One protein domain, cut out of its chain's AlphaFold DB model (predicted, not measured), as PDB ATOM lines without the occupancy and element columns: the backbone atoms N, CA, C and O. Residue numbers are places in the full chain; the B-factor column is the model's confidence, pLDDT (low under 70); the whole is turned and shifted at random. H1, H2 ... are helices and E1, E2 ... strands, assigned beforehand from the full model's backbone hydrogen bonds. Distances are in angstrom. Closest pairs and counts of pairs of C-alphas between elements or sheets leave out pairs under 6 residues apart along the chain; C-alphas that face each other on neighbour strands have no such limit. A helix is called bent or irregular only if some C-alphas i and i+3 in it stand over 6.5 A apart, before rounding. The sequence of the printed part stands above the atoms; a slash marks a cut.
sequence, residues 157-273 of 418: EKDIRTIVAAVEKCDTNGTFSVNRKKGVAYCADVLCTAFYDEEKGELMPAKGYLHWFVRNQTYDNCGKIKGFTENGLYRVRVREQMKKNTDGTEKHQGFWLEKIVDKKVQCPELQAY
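Overview. This is residues 157 to 273 of the 418 residues of the protein "DUF2262 domain-containing protein" of Ruminococcus albus (UniProt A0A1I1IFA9). What would one see first? A small closed barrel of five strands, with E1, E2, E4, E6 and E5 round the ring, has H1 and H2 packed on its outside, H1 over E4 and H2 over E2, while short E3 pairs onto E2 outside the ring. Residues 244 to 249, in the link from E5 to E6, stick out, and the longest reach is from Lys 181, in the link before E2, to Pro 268 in H2. What is it built of? The printed part has 117 residues with six named strands and two named helices, in the order E1 E2 E3 E4 H1 E5 E6 H2; the sheet is mixed and the class is mixed, helices and strands. It is compact, with a radius of gyration of the C-alphas of 14.4 A and spans of 44 by 33 by 24 A.

Arrangement. How do the neighbours of E2, residues 185 to 197, pair with it? E1, residues 157 to 167, is antiparallel to it on one side, with N 164 and O 196 2.8 A apart; E4, residues 208 to 215, and E3, residues 202 to 204, are antiparallel to it on the other side, with N 188 and O 212 2.9 A apart and N 204 and O 195 2.8 A apart. The pairing is staggered, E4 beside residues 185 to 192 and E1 beside 192 to 197, and E2 bends by 89 degrees at residue 193. E1, E2 and E3 make a meander, each strand the antiparallel neighbour of the one before. How does the ring close? E6, residues 253 to 262, is parallel to E4, with N 211 and O 255 2.8 A apart. E5, residues 233 to 241, forms an antiparallel hairpin with E6, with N 239 and O 256 2.9 A apart, and is antiparallel to E1, with N 163 and O 236 3.0 A apart. Where are the helices? H1, residues 216 to 224, is on the barrel, outside it, over E4 at a height over the sheet of 6.4 A, slantwise at 39 degrees on the local plane; its closest C-alphas to E2 are those of Asn 216 and Tyr 186, 6.4 A apart. H2, residues 268 to 273, is on the barrel, outside it, over E2 and only just not over E1, with 2 of its C-alphas falling on E1; its height over the sheet is 8.6 A, it runs across the strands at 76 degrees to E2 on the local plane, and the closest C-alphas of H2 and E2 are those of Leu 270 and Tyr 196, 6.4 A apart. In H2 every O i to N i+4 pair is within hydrogen-bond range; in H1 1 of 5 is, beside 4 of 6 O i to N i+3 pairs, and H1 is irregular, with C-alphas 220 and 223 8.5 A apart.

Along the chain. Where do the strands run? E2 is 29.2 A from first to last C-alpha, E4 22.8 A, E1 22.0 A, E6 20.8 A, E5 20.7 A and E3 6.4 A. E1 begins with C-alpha 157 at (-54.772, -132.151, -9.610). And the helices? H1 is 14.8 A long from first to last C-alpha and H2 8.6 A, ending with C-alpha 273 at (-80.808, -135.880, -3.916).

Size, cuts and confidence. How large is it, and is it cut? The two C-alphas farthest apart are those of Lys 181 and Pro 268, 46.2 A, and the printed part has no cut. Which links are long, and where is confidence low? The links E1 to E2 and E5 to E6 are long. The mean pLDDT of the printed part is 72.0, with residues 157 to 158, 170 to 187, 214 to 226 and 242 to 253 under 70.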
ATOM      1  N   GLU A 157     -54.978-133.532  -9.212       67.75
ATOM      2  CA  GLU A 157     -54.772-132.151  -9.610       67.75
ATOM      3  C   GLU A 157     -54.136-131.328  -8.480       67.75
ATOM      4  O   GLU A 157     -54.264-131.597  -7.277       67.75
ATOM      5  N   LYS A 158     -53.372-130.309  -8.877       67.56
ATOM      6  CA  LYS A 158     -52.760-129.396  -7.906       67.56
ATOM      7  C   LYS A 158     -53.795-128.462  -7.288       67.56
ATOM      8  O   LYS A 158     -53.577-128.012  -6.160       67.56
ATOM      9  N   ASP A 159     -54.879-128.219  -8.011       77.69
ATOM     10  CA  ASP A 159     -55.957-127.340  -7.600       77.69
ATOM     11  C   ASP A 159     -56.750-127.993  -6.470       77.69
ATOM     12  O   ASP A 159     -57.132-129.162  -6.528       77.69
ATOM     13  N   ILE A 160     -56.939-127.224  -5.402       81.50
ATOM     14  CA  ILE A 160     -57.756-127.611  -4.257       81.50
ATOM     15  C   ILE A 160     -59.097-126.919  -4.433       81.50
ATOM     16  O   ILE A 160     -59.128-125.708  -4.652       81.50
ATOM     17  N   ARG A 161     -60.184-127.669  -4.289       85.81
ATOM     18  CA  ARG A 161     -61.548-127.133  -4.315       85.81
ATOM     19  C   ARG A 161     -62.294-127.528  -3.051       85.81
ATOM     20  O   ARG A 161     -61.923-128.498  -2.384       85.81
ATOM     21  N   THR A 162     -63.317-126.756  -2.707       89.06
ATOM     22  CA  THR A 162     -64.202-127.059  -1.581       89.06
ATOM     23  C   THR A 162     -65.512-127.606  -2.120       89.06
ATOM     24  O   THR A 162     -66.164-126.945  -2.917       89.06
ATOM     25  N   ILE A 163     -65.888-128.803  -1.680       92.12
ATOM     26  CA  ILE A 163     -67.147-129.450  -2.059       92.12
ATOM     27  C   ILE A 163     -67.862-129.961  -0.812       92.12
ATOM     28  O   ILE A 163     -67.245-130.156   0.241       92.12
ATOM     29  N   VAL A 164     -69.161-130.203  -0.931       92.25
ATOM     30  CA  VAL A 164     -69.935-130.948   0.063       92.25
ATOM     31  C   VAL A 164     -70.065-132.384  -0.427       92.25
ATOM     32  O   VAL A 164     -70.497-132.616  -1.550       92.25
ATOM     33  N   ALA A 165     -69.658-133.343   0.397       91.38
ATOM     34  CA  ALA A 165     -69.755-134.768   0.114       91.38
ATOM     35  C   ALA A 165     -70.857-135.398   0.971       91.38
ATOM     36  O   ALA A 165     -70.919-135.136   2.179       91.38
ATOM     37  N   ALA A 166     -71.695-136.225   0.346       90.81
ATOM     38  CA  ALA A 166     -72.657-137.078   1.029       90.81
ATOM     39  C   ALA A 166     -72.056-138.467   1.220       90.81
ATOM     40  O   ALA A 166     -71.871-139.198   0.250       90.81
ATOM     41  N   VAL A 167     -71.712-138.799   2.462       87.38
ATOM     42  CA  VAL A 167     -71.110-140.086   2.818       87.38
ATOM     43  C   VAL A 167     -72.205-141.137   2.925       87.38
ATOM     44  O   VAL A 167     -73.139-140.953   3.698       87.38
ATOM     45  N   GLU A 168     -72.060-142.225   2.175       80.88
ATOM     46  CA  GLU A 168     -72.979-143.370   2.167       80.88
ATOM     47  C   GLU A 168     -72.596-144.304   3.315       80.88
ATOM     48  O   GLU A 168     -73.191-144.281   4.395       80.88
ATOM     49  N   LYS A 169     -71.479-145.006   3.120       73.50
ATOM     50  CA  LYS A 169     -70.907-145.978   4.042       73.50
ATOM     51  C   LYS A 169     -69.460-145.608   4.333       73.50
ATOM     52  O   LYS A 169     -68.714-145.141   3.466       73.50
ATOM     53  N   CYS A 170     -69.051-145.801   5.581       65.75
ATOM     54  CA  CYS A 170     -67.653-145.667   5.960       65.75
ATOM     55  C   CYS A 170     -66.998-147.047   5.900       65.75
ATOM     56  O   CYS A 170     -66.801-147.680   6.935       65.75
ATOM     57  N   ASP A 171     -66.649-147.504   4.697       56.59
ATOM     58  CA  ASP A 171     -65.887-148.739   4.549       56.59
ATOM     59  C   ASP A 171     -64.435-148.491   4.923       56.59
ATOM     60  O   ASP A 171     -63.640-147.853   4.245       56.59
ATOM     61  N   THR A 172     -64.096-148.964   6.108       51.94
ATOM     62  CA  THR A 172     -62.769-148.780   6.690       51.94
ATOM     63  C   THR A 172     -61.768-149.793   6.133       51.94
ATOM     64  O   THR A 172     -60.564-149.679   6.362       51.94
ATOM     65  N   ASN A 173     -62.266-150.764   5.364       44.91
ATOM     66  CA  ASN A 173     -61.512-151.830   4.725       44.91
ATOM     67  C   ASN A 173     -60.779-151.273   3.497       44.91
ATOM     68  O   ASN A 173     -61.126-151.556   2.359       44.91
ATOM     69  N   GLY A 174     -59.793-150.409   3.746       45.19
ATOM     70  CA  GLY A 174     -59.102-149.647   2.711       45.19
ATOM     71  C   GLY A 174     -58.537-150.519   1.588       45.19
ATOM     72  O   GLY A 174     -57.908-151.553   1.827       45.19
ATOM     73  N   THR A 175     -58.705-150.059   0.352       41.06
ATOM     74  CA  THR A 175     -58.144-150.709  -0.840       41.06
ATOM     75  C   THR A 175     -56.613-150.536  -0.921       41.06
ATOM     76  O   THR A 175     -56.049-149.461  -0.690       41.06
ATOM     77  N   PHE A 176     -55.888-151.624  -1.222       46.28
ATOM     78  CA  PHE A 176     -54.421-151.686  -1.118       46.28
ATOM     79  C   PHE A 176     -53.718-151.435  -2.465       46.28
ATOM     80  O   PHE A 176     -53.953-152.145  -3.439       46.28
ATOM     81  N   SER A 177     -52.735-150.523  -2.510       40.56
ATOM     82  CA  SER A 177     -51.690-150.550  -3.552       40.56
ATOM     83  C   SER A 177     -50.290-150.587  -2.931       40.56
ATOM     84  O   SER A 177     -49.867-149.701  -2.187       40.56
ATOM     85  N   VAL A 178     -49.553-151.668  -3.202       39.56
ATOM     86  CA  VAL A 178     -48.209-151.897  -2.657       39.56
ATOM     87  C   VAL A 178     -47.175-151.223  -3.561       39.56
ATOM     88  O   VAL A 178     -46.959-151.661  -4.688       39.56
ATOM     89  N   ASN A 179     -46.413-150.249  -3.053       40.28
ATOM     90  CA  ASN A 179     -45.128-149.893  -3.666       40.28
ATOM     91  C   ASN A 179     -43.967-150.277  -2.737       40.28
ATOM     92  O   ASN A 179     -43.552-149.512  -1.863       40.28
ATOM     93  N   ARG A 180     -43.422-151.490  -2.938       36.94
ATOM     94  CA  ARG A 180     -42.390-152.122  -2.084       36.94
ATOM     95  C   ARG A 180     -41.099-151.304  -1.906       36.94
ATOM     96  O   ARG A 180     -40.302-151.638  -1.037       36.94
ATOM     97  N   LYS A 181     -40.851-150.250  -2.697       40.88
ATOM     98  CA  LYS A 181     -39.571-149.512  -2.688       40.88
ATOM     99  C   LYS A 181     -39.514-148.270  -1.782       40.88
ATOM    100  O   LYS A 181     -38.419-147.744  -1.621       40.88
ATOM    101  N   LYS A 182     -40.624-147.771  -1.214       44.62
ATOM    102  CA  LYS A 182     -40.656-146.426  -0.576       44.62
ATOM    103  C   LYS A 182     -41.283-146.327   0.823       44.62
ATOM    104  O   LYS A 182     -41.523-145.223   1.298       44.62
ATOM    105  N   GLY A 183     -41.476-147.447   1.514       45.62
ATOM    106  CA  GLY A 183     -42.146-147.449   2.816       45.62
ATOM    107  C   GLY A 183     -43.666-147.463   2.651       45.62
ATOM    108  O   GLY A 183     -44.228-146.800   1.785       45.62
ATOM    109  N   VAL A 184     -44.315-148.311   3.439       53.56
ATOM    110  CA  VAL A 184     -45.729-148.678   3.295       53.56
ATOM    111  C   VAL A 184     -46.626-147.492   3.671       53.56
ATOM    112  O   VAL A 184     -46.563-147.021   4.809       53.56
ATOM    113  N   ALA A 185     -47.458-147.025   2.739       53.91
ATOM    114  CA  ALA A 185     -48.552-146.092   3.001       53.91
ATOM    115  C   ALA A 185     -49.874-146.816   2.735       53.91
ATOM    116  O   ALA A 185     -50.008-147.485   1.714       53.91
ATOM    117  N   TYR A 186     -50.811-146.709   3.673       59.75
ATOM    118  CA  TYR A 186     -52.137-147.311   3.575       59.75
ATOM    119  C   TYR A 186     -53.063-146.251   2.993       59.75
ATOM    120  O   TYR A 186     -52.967-145.096   3.404       59.75
ATOM    121  N   CYS A 187     -53.908-146.595   2.029       64.00
ATOM    122  CA  CYS A 187     -54.978-145.707   1.590       64.00
ATOM    123  C   CYS A 187     -56.236-146.095   2.363       64.00
ATOM    124  O   CYS A 187     -56.501-147.279   2.535       64.00
ATOM    125  N   ALA A 188     -56.951-145.105   2.874       72.25
ATOM    126  CA  ALA A 188     -58.315-145.276   3.332       72.25
ATOM    127  C   ALA A 188     -59.230-144.540   2.362       72.25
ATOM    128  O   ALA A 188     -58.840-143.517   1.781       72.25
ATOM    129  N   ASP A 189     -60.422-145.079   2.201       75.56
ATOM    130  CA  ASP A 189     -61.446-144.556   1.326       75.56
ATOM    131  C   ASP A 189     -62.790-144.512   2.053       75.56
ATOM    132  O   ASP A 189     -62.998-145.182   3.060       75.56
ATOM    133  N   VAL A 190     -63.660-143.612   1.607       80.25
ATOM    134  CA  VAL A 190     -65.052-143.518   2.050       80.25
ATOM    135  C   VAL A 190     -65.911-143.387   0.813       80.25
ATOM    136  O   VAL A 190     -65.658-142.505  -0.018       80.25
ATOM    137  N   LEU A 191     -66.928-144.239   0.727       82.38
ATOM    138  CA  LEU A 191     -67.909-144.209  -0.339       82.38
ATOM    139  C   LEU A 191     -68.869-143.035  -0.128       82.38
ATOM    140  O   LEU A 191     -69.418-142.823   0.957       82.38
ATOM    141  N   CYS A 192     -69.050-142.256  -1.183       86.56
ATOM    142  CA  CYS A 192     -69.956-141.124  -1.223       86.56
ATOM    143  C   CYS A 192     -70.982-141.323  -2.338       86.56
ATOM    144  O   CYS A 192     -70.618-141.631  -3.475       86.56
ATOM    145  N   THR A 193     -72.250-141.071  -2.025       87.56
ATOM    146  CA  THR A 193     -73.361-141.188  -2.977       87.56
ATOM    147  C   THR A 193     -73.314-140.091  -4.037       87.56
ATOM    148  O   THR A 193     -73.599-140.328  -5.210       87.56
ATOM    149  N   ALA A 194     -72.972-138.869  -3.622       89.94
ATOM    150  CA  ALA A 194     -72.895-137.704  -4.492       89.94
ATOM    151  C   ALA A 194     -72.050-136.588  -3.867       89.94
ATOM    152  O   ALA A 194     -71.760-136.572  -2.663       89.94
ATOM    153  N   PHE A 195     -71.705-135.614  -4.706       90.69
ATOM    154  CA  PHE A 195     -70.975-134.417  -4.312       90.69
ATOM    155  C   PHE A 195     -71.694-133.159  -4.802       90.69
ATOM    156  O   PHE A 195     -72.384-133.175  -5.819       90.69
ATOM    157  N   TYR A 196     -71.494-132.045  -4.109       92.12
ATOM    158  CA  TYR A 196     -72.013-130.739  -4.494       92.12
ATOM    159  C   TYR A 196     -70.890-129.700  -4.485       92.12
ATOM    160  O   TYR A 196     -70.220-129.502  -3.468       92.12
ATOM    161  N   ASP A 197     -70.668-129.053  -5.627       89.69
ATOM    162  CA  ASP A 197     -69.718-127.952  -5.775       89.69
ATOM    163  C   ASP A 197     -70.417-126.635  -5.407       89.69
ATOM    164  O   ASP A 197     -71.192-126.089  -6.194       89.69
ATOM    165  N   GLU A 198     -70.148-126.118  -4.203       83.06
ATOM    166  CA  GLU A 198     -70.715-124.846  -3.727       83.06
ATOM    167  C   GLU A 198     -70.204-123.634  -4.528       83.06
ATOM    168  O   GLU A 198     -70.887-122.612  -4.584       83.06
ATOM    169  N   GLU A 199     -69.019-123.715  -5.146       84.44
ATOM    170  CA  GLU A 199     -68.444-122.607  -5.921       84.44
ATOM    171  C   GLU A 199     -69.112-122.478  -7.293       84.44
ATOM    172  O   GLU A 199     -69.341-121.364  -7.773       84.44
ATOM    173  N   LYS A 200     -69.443-123.610  -7.920       84.31
ATOM    174  CA  LYS A 200     -70.126-123.654  -9.224       84.31
ATOM    175  C   LYS A 200     -71.648-123.744  -9.120       84.31
ATOM    176  O   LYS A 200     -72.328-123.449 -10.100       84.31
ATOM    177  N   GLY A 201     -72.175-124.145  -7.965       85.31
ATOM    178  CA  GLY A 201     -73.590-124.473  -7.784       85.31
ATOM    179  C   GLY A 201     -74.000-125.737  -8.545       85.31
ATOM    180  O   GLY A 201     -75.109-125.797  -9.075       85.31
ATOM    181  N   GLU A 202     -73.100-126.717  -8.653       88.31
ATOM    182  CA  GLU A 202     -73.273-127.915  -9.482       88.31
ATOM    183  C   GLU A 202     -73.393-129.177  -8.614       88.31
ATOM    184  O   GLU A 202     -72.525-129.465  -7.787       88.31
ATOM    185  N   LEU A 203     -74.469-129.944  -8.820       87.06
ATOM    186  CA  LEU A 203     -74.634-131.275  -8.234       87.06
ATOM    187  C   LEU A 203     -73.958-132.317  -9.129       87.06
ATOM    188  O   LEU A 203     -74.227-132.381 -10.327       87.06
ATOM    189  N   MET A 204     -73.128-133.163  -8.528       87.06
ATOM    190  CA  MET A 204     -72.427-134.267  -9.175       87.06
ATOM    191  C   MET A 204     -73.048-135.593  -8.692       87.06
ATOM    192  O   MET A 204     -72.639-136.109  -7.649       87.06
ATOM    193  N   PRO A 205     -74.044-136.152  -9.411       72.50
ATOM    194  CA  PRO A 205     -74.855-137.291  -8.956       72.50
ATOM    195  C   PRO A 205     -74.164-138.666  -9.085       72.50
ATOM    196  O   PRO A 205     -74.829-139.696  -9.090       72.50
ATOM    197  N   ALA A 206     -72.841-138.712  -9.239       72.25
ATOM    198  CA  ALA A 206     -72.108-139.961  -9.434       72.25
ATOM    199  C   ALA A 206     -71.557-140.495  -8.105       72.25
ATOM    200  O   ALA A 206     -70.911-139.738  -7.373       72.25
ATOM    201  N   LYS A 207     -71.727-141.806  -7.854       79.25
ATOM    202  CA  LYS A 207     -71.017-142.508  -6.775       79.25
ATOM    203  C   LYS A 207     -69.517-142.266  -6.914       79.25
ATOM    204  O   LYS A 207     -68.964-142.356  -8.014       79.25
ATOM    205  N   GLY A 208     -68.847-141.996  -5.807       82.12
ATOM    206  CA  GLY A 208     -67.417-141.741  -5.815       82.12
ATOM    207  C   GLY A 208     -66.772-141.928  -4.456       82.12
ATOM    208  O   GLY A 208     -67.438-142.219  -3.469       82.12
ATOM    209  N   TYR A 209     -65.459-141.742  -4.412       83.19
ATOM    210  CA  TYR A 209     -64.655-142.055  -3.237       83.19
ATOM    211  C   TYR A 209     -63.863-140.841  -2.759       83.19
ATOM    212  O   TYR A 209     -63.255-140.111  -3.548       83.19
ATOM    213  N   LEU A 210     -63.830-140.653  -1.440       84.81
ATOM    214  CA  LEU A 210     -62.878-139.768  -0.773       84.81
ATOM    215  C   LEU A 210     -61.677-140.579  -0.297       84.81
ATOM    216  O   LEU A 210     -61.811-141.384   0.615       84.81
ATOM    217  N   HIS A 211     -60.497-140.318  -0.854       80.44
ATOM    218  CA  HIS A 211     -59.264-141.035  -0.521       80.44
ATOM    219  C   HIS A 211     -58.337-140.210   0.372       80.44
ATOM    220  O   HIS A 211     -58.156-139.010   0.150       80.44
ATOM    221  N   TRP A 212     -57.676-140.850   1.338       76.69
ATOM    222  CA  TRP A 212     -56.560-140.251   2.080       76.69
ATOM    223  C   TRP A 212     -55.547-141.299   2.551       76.69
ATOM    224  O   TRP A 212     -55.840-142.489   2.648       76.69
ATOM    225  N   PHE A 213     -54.326-140.866   2.881       72.19
ATOM    226  CA  PHE A 213     -53.301-141.773   3.400       72.19
ATOM    227  C   PHE A 213     -53.409-141.956   4.915       72.19
ATOM    228  O   PHE A 213     -53.572-141.009   5.686       72.19
ATOM    229  N   VAL A 214     -53.197-143.192   5.344       65.38
ATOM    230  CA  VAL A 214     -53.109-143.640   6.728       65.38
ATOM    231  C   VAL A 214     -51.725-144.256   6.964       65.38
ATOM    232  O   VAL A 214     -51.110-144.869   6.084       65.38
ATOM    233  N   ARG A 215     -51.176-144.066   8.169       57.03
ATOM    234  CA  ARG A 215     -49.918-144.715   8.569       57.03
ATOM    235  C   ARG A 215     -50.179-146.159   9.002       57.03
ATOM    236  O   ARG A 215     -51.208-146.454   9.596       57.03
ATOM    237  N   ASN A 216     -49.173-147.016   8.829       54.62
ATOM    238  CA  ASN A 216     -49.205-148.438   9.208       54.62
ATOM    239  C   ASN A 216     -49.738-148.707  10.630       54.62
ATOM    240  O   ASN A 216     -50.585-149.560  10.838       54.62
ATOM    241  N   GLN A 217     -49.319-147.905  11.612       53.06
ATOM    242  CA  GLN A 217     -49.670-148.115  13.026       53.06
ATOM    243  C   GLN A 217     -51.132-147.795  13.389       53.06
ATOM    244  O   GLN A 217     -51.500-147.930  14.552       53.06
ATOM    245  N   THR A 218     -51.936-147.306  12.445       52.97
ATOM    246  CA  THR A 218     -53.339-146.919  12.661       52.97
ATOM    247  C   THR A 218     -54.312-147.714  11.789       52.97
ATOM    248  O   THR A 218     -55.473-147.325  11.704       52.97
ATOM    249  N   TYR A 219     -53.844-148.801  11.161       51.25
ATOM    250  CA  TYR A 219     -54.654-149.691  10.325       51.25
ATOM    251  C   TYR A 219     -55.898-150.191  11.070       51.25
ATOM    252  O   TYR A 219     -57.000-149.947  10.609       51.25
ATOM    253  N   ASP A 220     -55.741-150.701  12.295       52.06
ATOM    254  CA  ASP A 220     -56.847-151.263  13.094       52.06
ATOM    255  C   ASP A 220     -57.930-150.241  13.520       52.06
ATOM    256  O   ASP A 220     -58.873-150.588  14.222       52.06
ATOM    257  N   ASN A 221     -57.786-148.952  13.177       51.28
ATOM    258  CA  ASN A 221     -58.710-147.879  13.569       51.28
ATOM    259  C   ASN A 221     -59.091-146.926  12.420       51.28
ATOM    260  O   ASN A 221     -59.684-145.876  12.691       51.28
ATOM    261  N   CYS A 222     -58.753-147.254  11.166       52.06
ATOM    262  CA  CYS A 222     -58.929-146.421   9.965       52.06
ATOM    263  C   CYS A 222     -60.303-145.741   9.845       52.06
ATOM    264  O   CYS A 222     -60.352-144.542   9.556       52.06
ATOM    265  N   GLY A 223     -61.395-146.426  10.191       49.47
ATOM    266  CA  GLY A 223     -62.751-145.872  10.101       49.47
ATOM    267  C   GLY A 223     -63.048-144.674  10.977       49.47
ATOM    268  O   GLY A 223     -63.802-143.778  10.613       49.47
ATOM    269  N   LYS A 224     -62.415-144.606  12.149       53.69
ATOM    270  CA  LYS A 224     -62.664-143.535  13.123       53.69
ATOM    271  C   LYS A 224     -61.716-142.352  12.950       53.69
ATOM    272  O   LYS A 224     -61.902-141.332  13.613       53.69
ATOM    273  N   ILE A 225     -60.710-142.452  12.072       57.69
ATOM    274  CA  ILE A 225     -59.582-141.502  12.025       57.69
ATOM    275  C   ILE A 225     -60.035-140.082  11.685       57.69
ATOM    276  O   ILE A 225     -59.500-139.120  12.239       57.69
ATOM    277  N   LYS A 226     -61.035-139.932  10.810       67.19
ATOM    278  CA  LYS A 226     -61.572-138.615  10.430       67.19
ATOM    279  C   LYS A 226     -62.964-138.335  11.010       67.19
ATOM    280  O   LYS A 226     -63.400-137.181  11.017       67.19
ATOM    281  N   GLY A 227     -63.599-139.333  11.631       70.94
ATOM    282  CA  GLY A 227     -64.896-139.210  12.299       70.94
ATOM    283  C   GLY A 227     -66.026-138.881  11.327       70.94
ATOM    284  O   GLY A 227     -66.791-137.952  11.603       70.94
ATOM    285  N   PHE A 228     -66.037-139.580  10.191       78.38
ATOM    286  CA  PHE A 228     -67.197-139.694   9.316       78.38
ATOM    287  C   PHE A 228     -68.254-140.576   9.993       78.38
ATOM    288  O   PHE A 228     -67.928-141.424  10.825       78.38
ATOM    289  N   THR A 229     -69.510-140.334   9.666       77.56
ATOM    290  CA  THR A 229     -70.669-141.131  10.054       77.56
ATOM    291  C   THR A 229     -71.418-141.489   8.784       77.56
ATOM    292  O   THR A 229     -71.420-140.700   7.836       77.56
ATOM    293  N   GLU A 230     -72.054-142.654   8.785       79.38
ATOM    294  CA  GLU A 230     -72.968-143.071   7.720       79.38
ATOM    295  C   GLU A 230     -74.042-142.006   7.492       79.38
ATOM    296  O   GLU A 230     -74.490-141.347   8.441       79.38
ATOM    297  N   ASN A 231     -74.410-141.805   6.227       79.69
ATOM    298  CA  ASN A 231     -75.396-140.817   5.782       79.69
ATOM    299  C   ASN A 231     -75.105-139.364   6.216       79.69
ATOM    300  O   ASN A 231     -76.012-138.539   6.349       79.69
ATOM    301  N   GLY A 232     -73.838-139.026   6.478       85.94
ATOM    302  CA  GLY A 232     -73.430-137.687   6.906       85.94
ATOM    303  C   GLY A 232     -73.057-136.757   5.746       85.94
ATOM    304  O   GLY A 232     -72.449-137.172   4.761       85.94
ATOM    305  N   LEU A 233     -73.347-135.459   5.900       90.62
ATOM    306  CA  LEU A 233     -72.926-134.404   4.970       90.62
ATOM    307  C   LEU A 233     -71.700-133.648   5.494       90.62
ATOM    308  O   LEU A 233     -71.726-133.054   6.580       90.62
ATOM    309  N   TYR A 234     -70.641-133.601   4.686       90.56
ATOM    310  CA  TYR A 234     -69.353-133.024   5.073       90.56
ATOM    311  C   TYR A 234     -68.867-132.003   4.060       90.56
ATOM    312  O   TYR A 234     -68.787-132.290   2.872       90.56
ATOM    313  N   ARG A 235     -68.438-130.832   4.538       92.62
ATOM    314  CA  ARG A 235     -67.718-129.870   3.700       92.62
ATOM    315  C   ARG A 235     -66.257-130.252   3.738       92.62
ATOM    316  O   ARG A 235     -65.640-130.253   4.807       92.62
ATOM    317  N   VAL A 236     -65.697-130.560   2.584       90.94
ATOM    318  CA  VAL A 236     -64.346-131.091   2.452       90.94
ATOM    319  C   VAL A 236     -63.548-130.265   1.456       90.94
ATOM    320  O   VAL A 236     -64.069-129.794   0.449       90.94
ATOM    321  N   ARG A 237     -62.260-130.081   1.748       88.75
ATOM    322  CA  ARG A 237     -61.292-129.621   0.753       88.75
ATOM    323  C   ARG A 237     -60.688-130.834   0.092       88.75
ATOM    324  O   ARG A 237     -60.133-131.692   0.784       88.75
ATOM    325  N   VAL A 238     -60.780-130.871  -1.225       87.88
ATOM    326  CA  VAL A 238     -60.362-132.017  -2.018       87.88
ATOM    327  C   VAL A 238     -59.497-131.606  -3.196       87.88
ATOM    328  O   VAL A 238     -59.499-130.449  -3.618       87.88
ATOM    329  N   ARG A 239     -58.768-132.579  -3.737       85.62
ATOM    330  CA  ARG A 239     -58.145-132.494  -5.059       85.62
ATOM    331  C   ARG A 239     -58.810-133.513  -5.962       85.62
ATOM    332  O   ARG A 239     -58.983-134.662  -5.563       85.62
ATOM    333  N   GLU A 240     -59.164-133.100  -7.164       81.62
ATOM    334  CA  GLU A 240     -59.756-133.989  -8.158       81.62
ATOM    335  C   GLU A 240     -58.715-135.017  -8.621       81.62
ATOM    336  O   GLU A 240     -57.537-134.687  -8.810       81.62
ATOM    337  N   GLN A 241     -59.110-136.283  -8.747       76.00
ATOM    338  CA  GLN A 241     -58.237-137.296  -9.326       76.00
ATOM    339  C   GLN A 241     -57.995-136.973 -10.798       76.00
ATOM    340  O   GLN A 241     -58.929-136.774 -11.573       76.00
ATOM    341  N   MET A 242     -56.726-136.937 -11.207       65.38
ATOM    342  CA  MET A 242     -56.391-136.845 -12.622       65.38
ATOM    343  C   MET A 242     -56.921-138.113 -13.288       65.38
ATOM    344  O   MET A 242     -56.461-139.210 -12.960       65.38
ATOM    345  N   LYS A 243     -57.880-137.970 -14.209       59.53
ATOM    346  CA  LYS A 243     -58.462-139.096 -14.947       59.53
ATOM    347  C   LYS A 243     -57.353-139.980 -15.517       59.53
ATOM    348  O   LYS A 243     -56.651-139.586 -16.450       59.53
ATOM    349  N   LYS A 244     -57.203-141.194 -14.984       50.62
ATOM    350  CA  LYS A 244     -56.487-142.255 -15.686       50.62
ATOM    351  C   LYS A 244     -57.474-142.901 -16.642       50.62
ATOM    352  O   LYS A 244     -58.307-143.698 -16.238       50.62
ATOM    353  N   ASN A 245     -57.355-142.548 -17.917       47.91
ATOM    354  CA  ASN A 245     -57.865-143.397 -18.980       47.91
ATOM    355  C   ASN A 245     -57.094-144.716 -18.936       47.91
ATOM    356  O   ASN A 245     -55.983-144.802 -19.457       47.91
ATOM    357  N   THR A 246     -57.702-145.720 -18.332       43.47
ATOM    358  CA  THR A 246     -57.480-147.107 -18.716       43.47
ATOM    359  C   THR A 246     -58.845-147.770 -18.636       43.47
ATOM    360  O   THR A 246     -59.436-147.880 -17.571       43.47
ATOM    361  N   ASP A 247     -59.357-148.056 -19.828       40.47
ATOM    362  CA  ASP A 247     -60.424-149.006 -20.147       40.47
ATOM    363  C   ASP A 247     -61.883-148.533 -20.051       40.47
ATOM    364  O   ASP A 247     -62.773-149.220 -20.537       40.47
ATOM    365  N   GLY A 248     -62.143-147.295 -19.617       42.81
ATOM    366  CA  GLY A 248     -63.477-146.679 -19.755       42.81
ATOM    367  C   GLY A 248     -64.570-147.324 -18.894       42.81
ATOM    368  O   GLY A 248     -65.745-147.010 -19.076       42.81
ATOM    369  N   THR A 249     -64.179-148.190 -17.959       44.16
ATOM    370  CA  THR A 249     -65.064-149.043 -17.163       44.16
ATOM    371  C   THR A 249     -65.282-148.588 -15.722       44.16
ATOM    372  O   THR A 249     -66.111-149.178 -15.049       44.16
ATOM    373  N   GLU A 250     -64.675-147.497 -15.244       47.06
ATOM    374  CA  GLU A 250     -64.986-146.973 -13.902       47.06
ATOM    375  C   GLU A 250     -65.527-145.539 -13.973       47.06
ATOM    376  O   GLU A 250     -64.809-144.570 -14.234       47.06
ATOM    377  N   LYS A 251     -66.844-145.417 -13.753       53.78
ATOM    378  CA  LYS A 251     -67.628-144.166 -13.694       53.78
ATOM    379  C   LYS A 251     -67.519-143.448 -12.338       53.78
ATOM    380  O   LYS A 251     -68.277-142.508 -12.095       53.78
ATOM    381  N   HIS A 252     -66.618-143.865 -11.450       56.69
ATOM    382  CA  HIS A 252     -66.540-143.309 -10.102       56.69
ATOM    383  C   HIS A 252     -65.673-142.050 -10.048       56.69
ATOM    384  O   HIS A 252     -64.549-142.019 -10.554       56.69
ATOM    385  N   GLN A 253     -66.194-140.989  -9.427       69.12
ATOM    386  CA  GLN A 253     -65.405-139.785  -9.162       69.12
ATOM    387  C   GLN A 253     -64.515-140.009  -7.938       69.12
ATOM    388  O   GLN A 253     -65.004-140.156  -6.821       69.12
ATOM    389  N   GLY A 254     -63.199-140.028  -8.136       78.94
ATOM    390  CA  GLY A 254     -62.235-140.057  -7.040       78.94
ATOM    391  C   GLY A 254     -61.793-138.652  -6.641       78.94
ATOM    392  O   GLY A 254     -61.364-137.849  -7.474       78.94
ATOM    393  N   PHE A 255     -61.833-138.360  -5.345       84.88
ATOM    394  CA  PHE A 255     -61.338-137.114  -4.770       84.88
ATOM    395  C   PHE A 255     -60.333-137.410  -3.660       84.88
ATOM    396  O   PHE A 255     -60.573-138.213  -2.763       84.88
ATOM    397  N   TRP A 256     -59.194-136.722  -3.678       85.00
ATOM    398  CA  TRP A 256     -58.239-136.771  -2.580       85.00
ATOM    399  C   TRP A 256     -58.663-135.821  -1.469       85.00
ATOM    400  O   TRP A 256     -58.642-134.603  -1.664       85.00
ATOM    401  N   LEU A 257     -58.990-136.354  -0.297       84.56
ATOM    402  CA  LEU A 257     -59.350-135.575   0.878       84.56
ATOM    403  C   LEU A 257     -58.106-134.894   1.464       84.56
ATOM    404  O   LEU A 257     -57.203-135.545   1.984       84.56
ATOM    405  N   GLU A 258     -58.068-133.561   1.413       81.25
ATOM    406  CA  GLU A 258     -57.023-132.772   2.069       81.25
ATOM    407  C   GLU A 258     -57.406-132.417   3.505       81.25
ATOM    408  O   GLU A 258     -56.549-132.407   4.382       81.25
ATOM    409  N   LYS A 259     -58.671-132.052   3.743       83.50
ATOM    410  CA  LYS A 259     -59.162-131.686   5.077       83.50
ATOM    411  C   LYS A 259     -60.687-131.663   5.123       83.50
ATOM    412  O   LYS A 259     -61.322-131.153   4.205       83.50
ATOM    413  N   ILE A 260     -61.264-132.075   6.252       86.56
ATOM    414  CA  ILE A 260     -62.669-131.791   6.581       86.56
ATOM    415  C   ILE A 260     -62.778-130.364   7.138       86.56
ATOM    416  O   ILE A 260     -62.154-130.031   8.150       86.56
ATOM    417  N   VAL A 261     -63.549-129.516   6.463       87.75
ATOM    418  CA  VAL A 261     -63.824-128.125   6.856       87.75
ATOM    419  C   VAL A 261     -64.948-128.074   7.880       87.75
ATOM    420  O   VAL A 261     -64.811-127.404   8.900       87.75
ATOM    421  N   ASP A 262     -66.035-128.795   7.612       87.19
ATOM    422  CA  ASP A 262     -67.229-128.832   8.450       87.19
ATOM    423  C   ASP A 262     -67.842-130.238   8.432       87.19
ATOM    424  O   ASP A 262     -67.859-130.905   7.398       87.19
ATOM    425  N   LYS A 263     -68.322-130.683   9.594       84.94
ATOM    426  CA  LYS A 263     -68.913-132.009   9.816       84.94
ATOM    427  C   LYS A 263     -70.438-132.003   9.867       84.94
ATOM    428  O   LYS A 263     -71.029-133.070   9.979       84.94
ATOM    429  N   LYS A 264     -71.068-130.825   9.899       80.75
ATOM    430  CA  LYS A 264     -72.526-130.682   9.992       80.75
ATOM    431  C   LYS A 264     -73.010-129.642   8.995       80.75
ATOM    432  O   LYS A 264     -73.476-128.567   9.370       80.75
ATOM    433  N   VAL A 265     -72.874-129.974   7.717       87.50
ATOM    434  CA  VAL A 265     -73.313-129.096   6.634       87.50
ATOM    435  C   VAL A 265     -74.812-129.234   6.425       87.50
ATOM    436  O   VAL A 265     -75.359-130.328   6.495       87.50
ATOM    437  N   GLN A 266     -75.468-128.114   6.148       87.00
ATOM    438  CA  GLN A 266     -76.818-128.089   5.602       87.00
ATOM    439  C   GLN A 266     -76.690-127.738   4.120       87.00
ATOM    440  O   GLN A 266     -76.316-126.612   3.796       87.00
ATOM    441  N   CYS A 267     -76.940-128.702   3.237       89.06
ATOM    442  CA  CYS A 267     -76.961-128.507   1.788       89.06
ATOM    443  C   CYS A 267     -78.282-129.083   1.262       89.06
ATOM    444  O   CYS A 267     -78.357-130.291   1.043       89.06
ATOM    445  N   PRO A 268     -79.344-128.261   1.148       89.00
ATOM    446  CA  PRO A 268     -80.678-128.732   0.776       89.00
ATOM    447  C   PRO A 268     -80.721-129.460  -0.569       89.00
ATOM    448  O   PRO A 268     -81.447-130.436  -0.708       89.00
ATOM    449  N   GLU A 269     -79.933-129.011  -1.544       89.00
ATOM    450  CA  GLU A 269     -79.856-129.592  -2.885       89.00
ATOM    451  C   GLU A 269     -79.296-131.016  -2.843       89.00
ATOM    452  O   GLU A 269     -79.880-131.937  -3.413       89.00
ATOM    453  N   LEU A 270     -78.181-131.201  -2.131       90.00
ATOM    454  CA  LEU A 270     -77.562-132.511  -1.957       90.00
ATOM    455  C   LEU A 270     -78.410-133.407  -1.050       90.00
ATOM    456  O   LEU A 270     -78.543-134.590  -1.333       90.00
ATOM    457  N   GLN A 271     -79.029-132.850  -0.006       89.75
ATOM    458  CA  GLN A 271     -79.930-133.594   0.872       89.75
ATOM    459  C   GLN A 271     -81.147-134.115   0.105       89.75
ATOM    460  O   GLN A 271     -81.457-135.288   0.218       89.75
ATOM    461  N   ALA A 272     -81.787-133.290  -0.728       89.62
ATOM    462  CA  ALA A 272     -82.921-133.726  -1.542       89.62
ATOM    463  C   ALA A 272     -82.535-134.851  -2.516       89.62
ATOM    464  O   ALA A 272     -83.316-135.776  -2.724       89.62
ATOM    465  N   TYR A 273     -81.327-134.793  -3.088       89.12
ATOM    466  CA  TYR A 273     -80.808-135.880  -3.916       89.12
ATOM    467  C   TYR A 273     -80.585-137.161  -3.106       89.12
ATOM    468  O   TYR A 273     -81.000-138.227  -3.544       89.12
TER     469      TYR A 273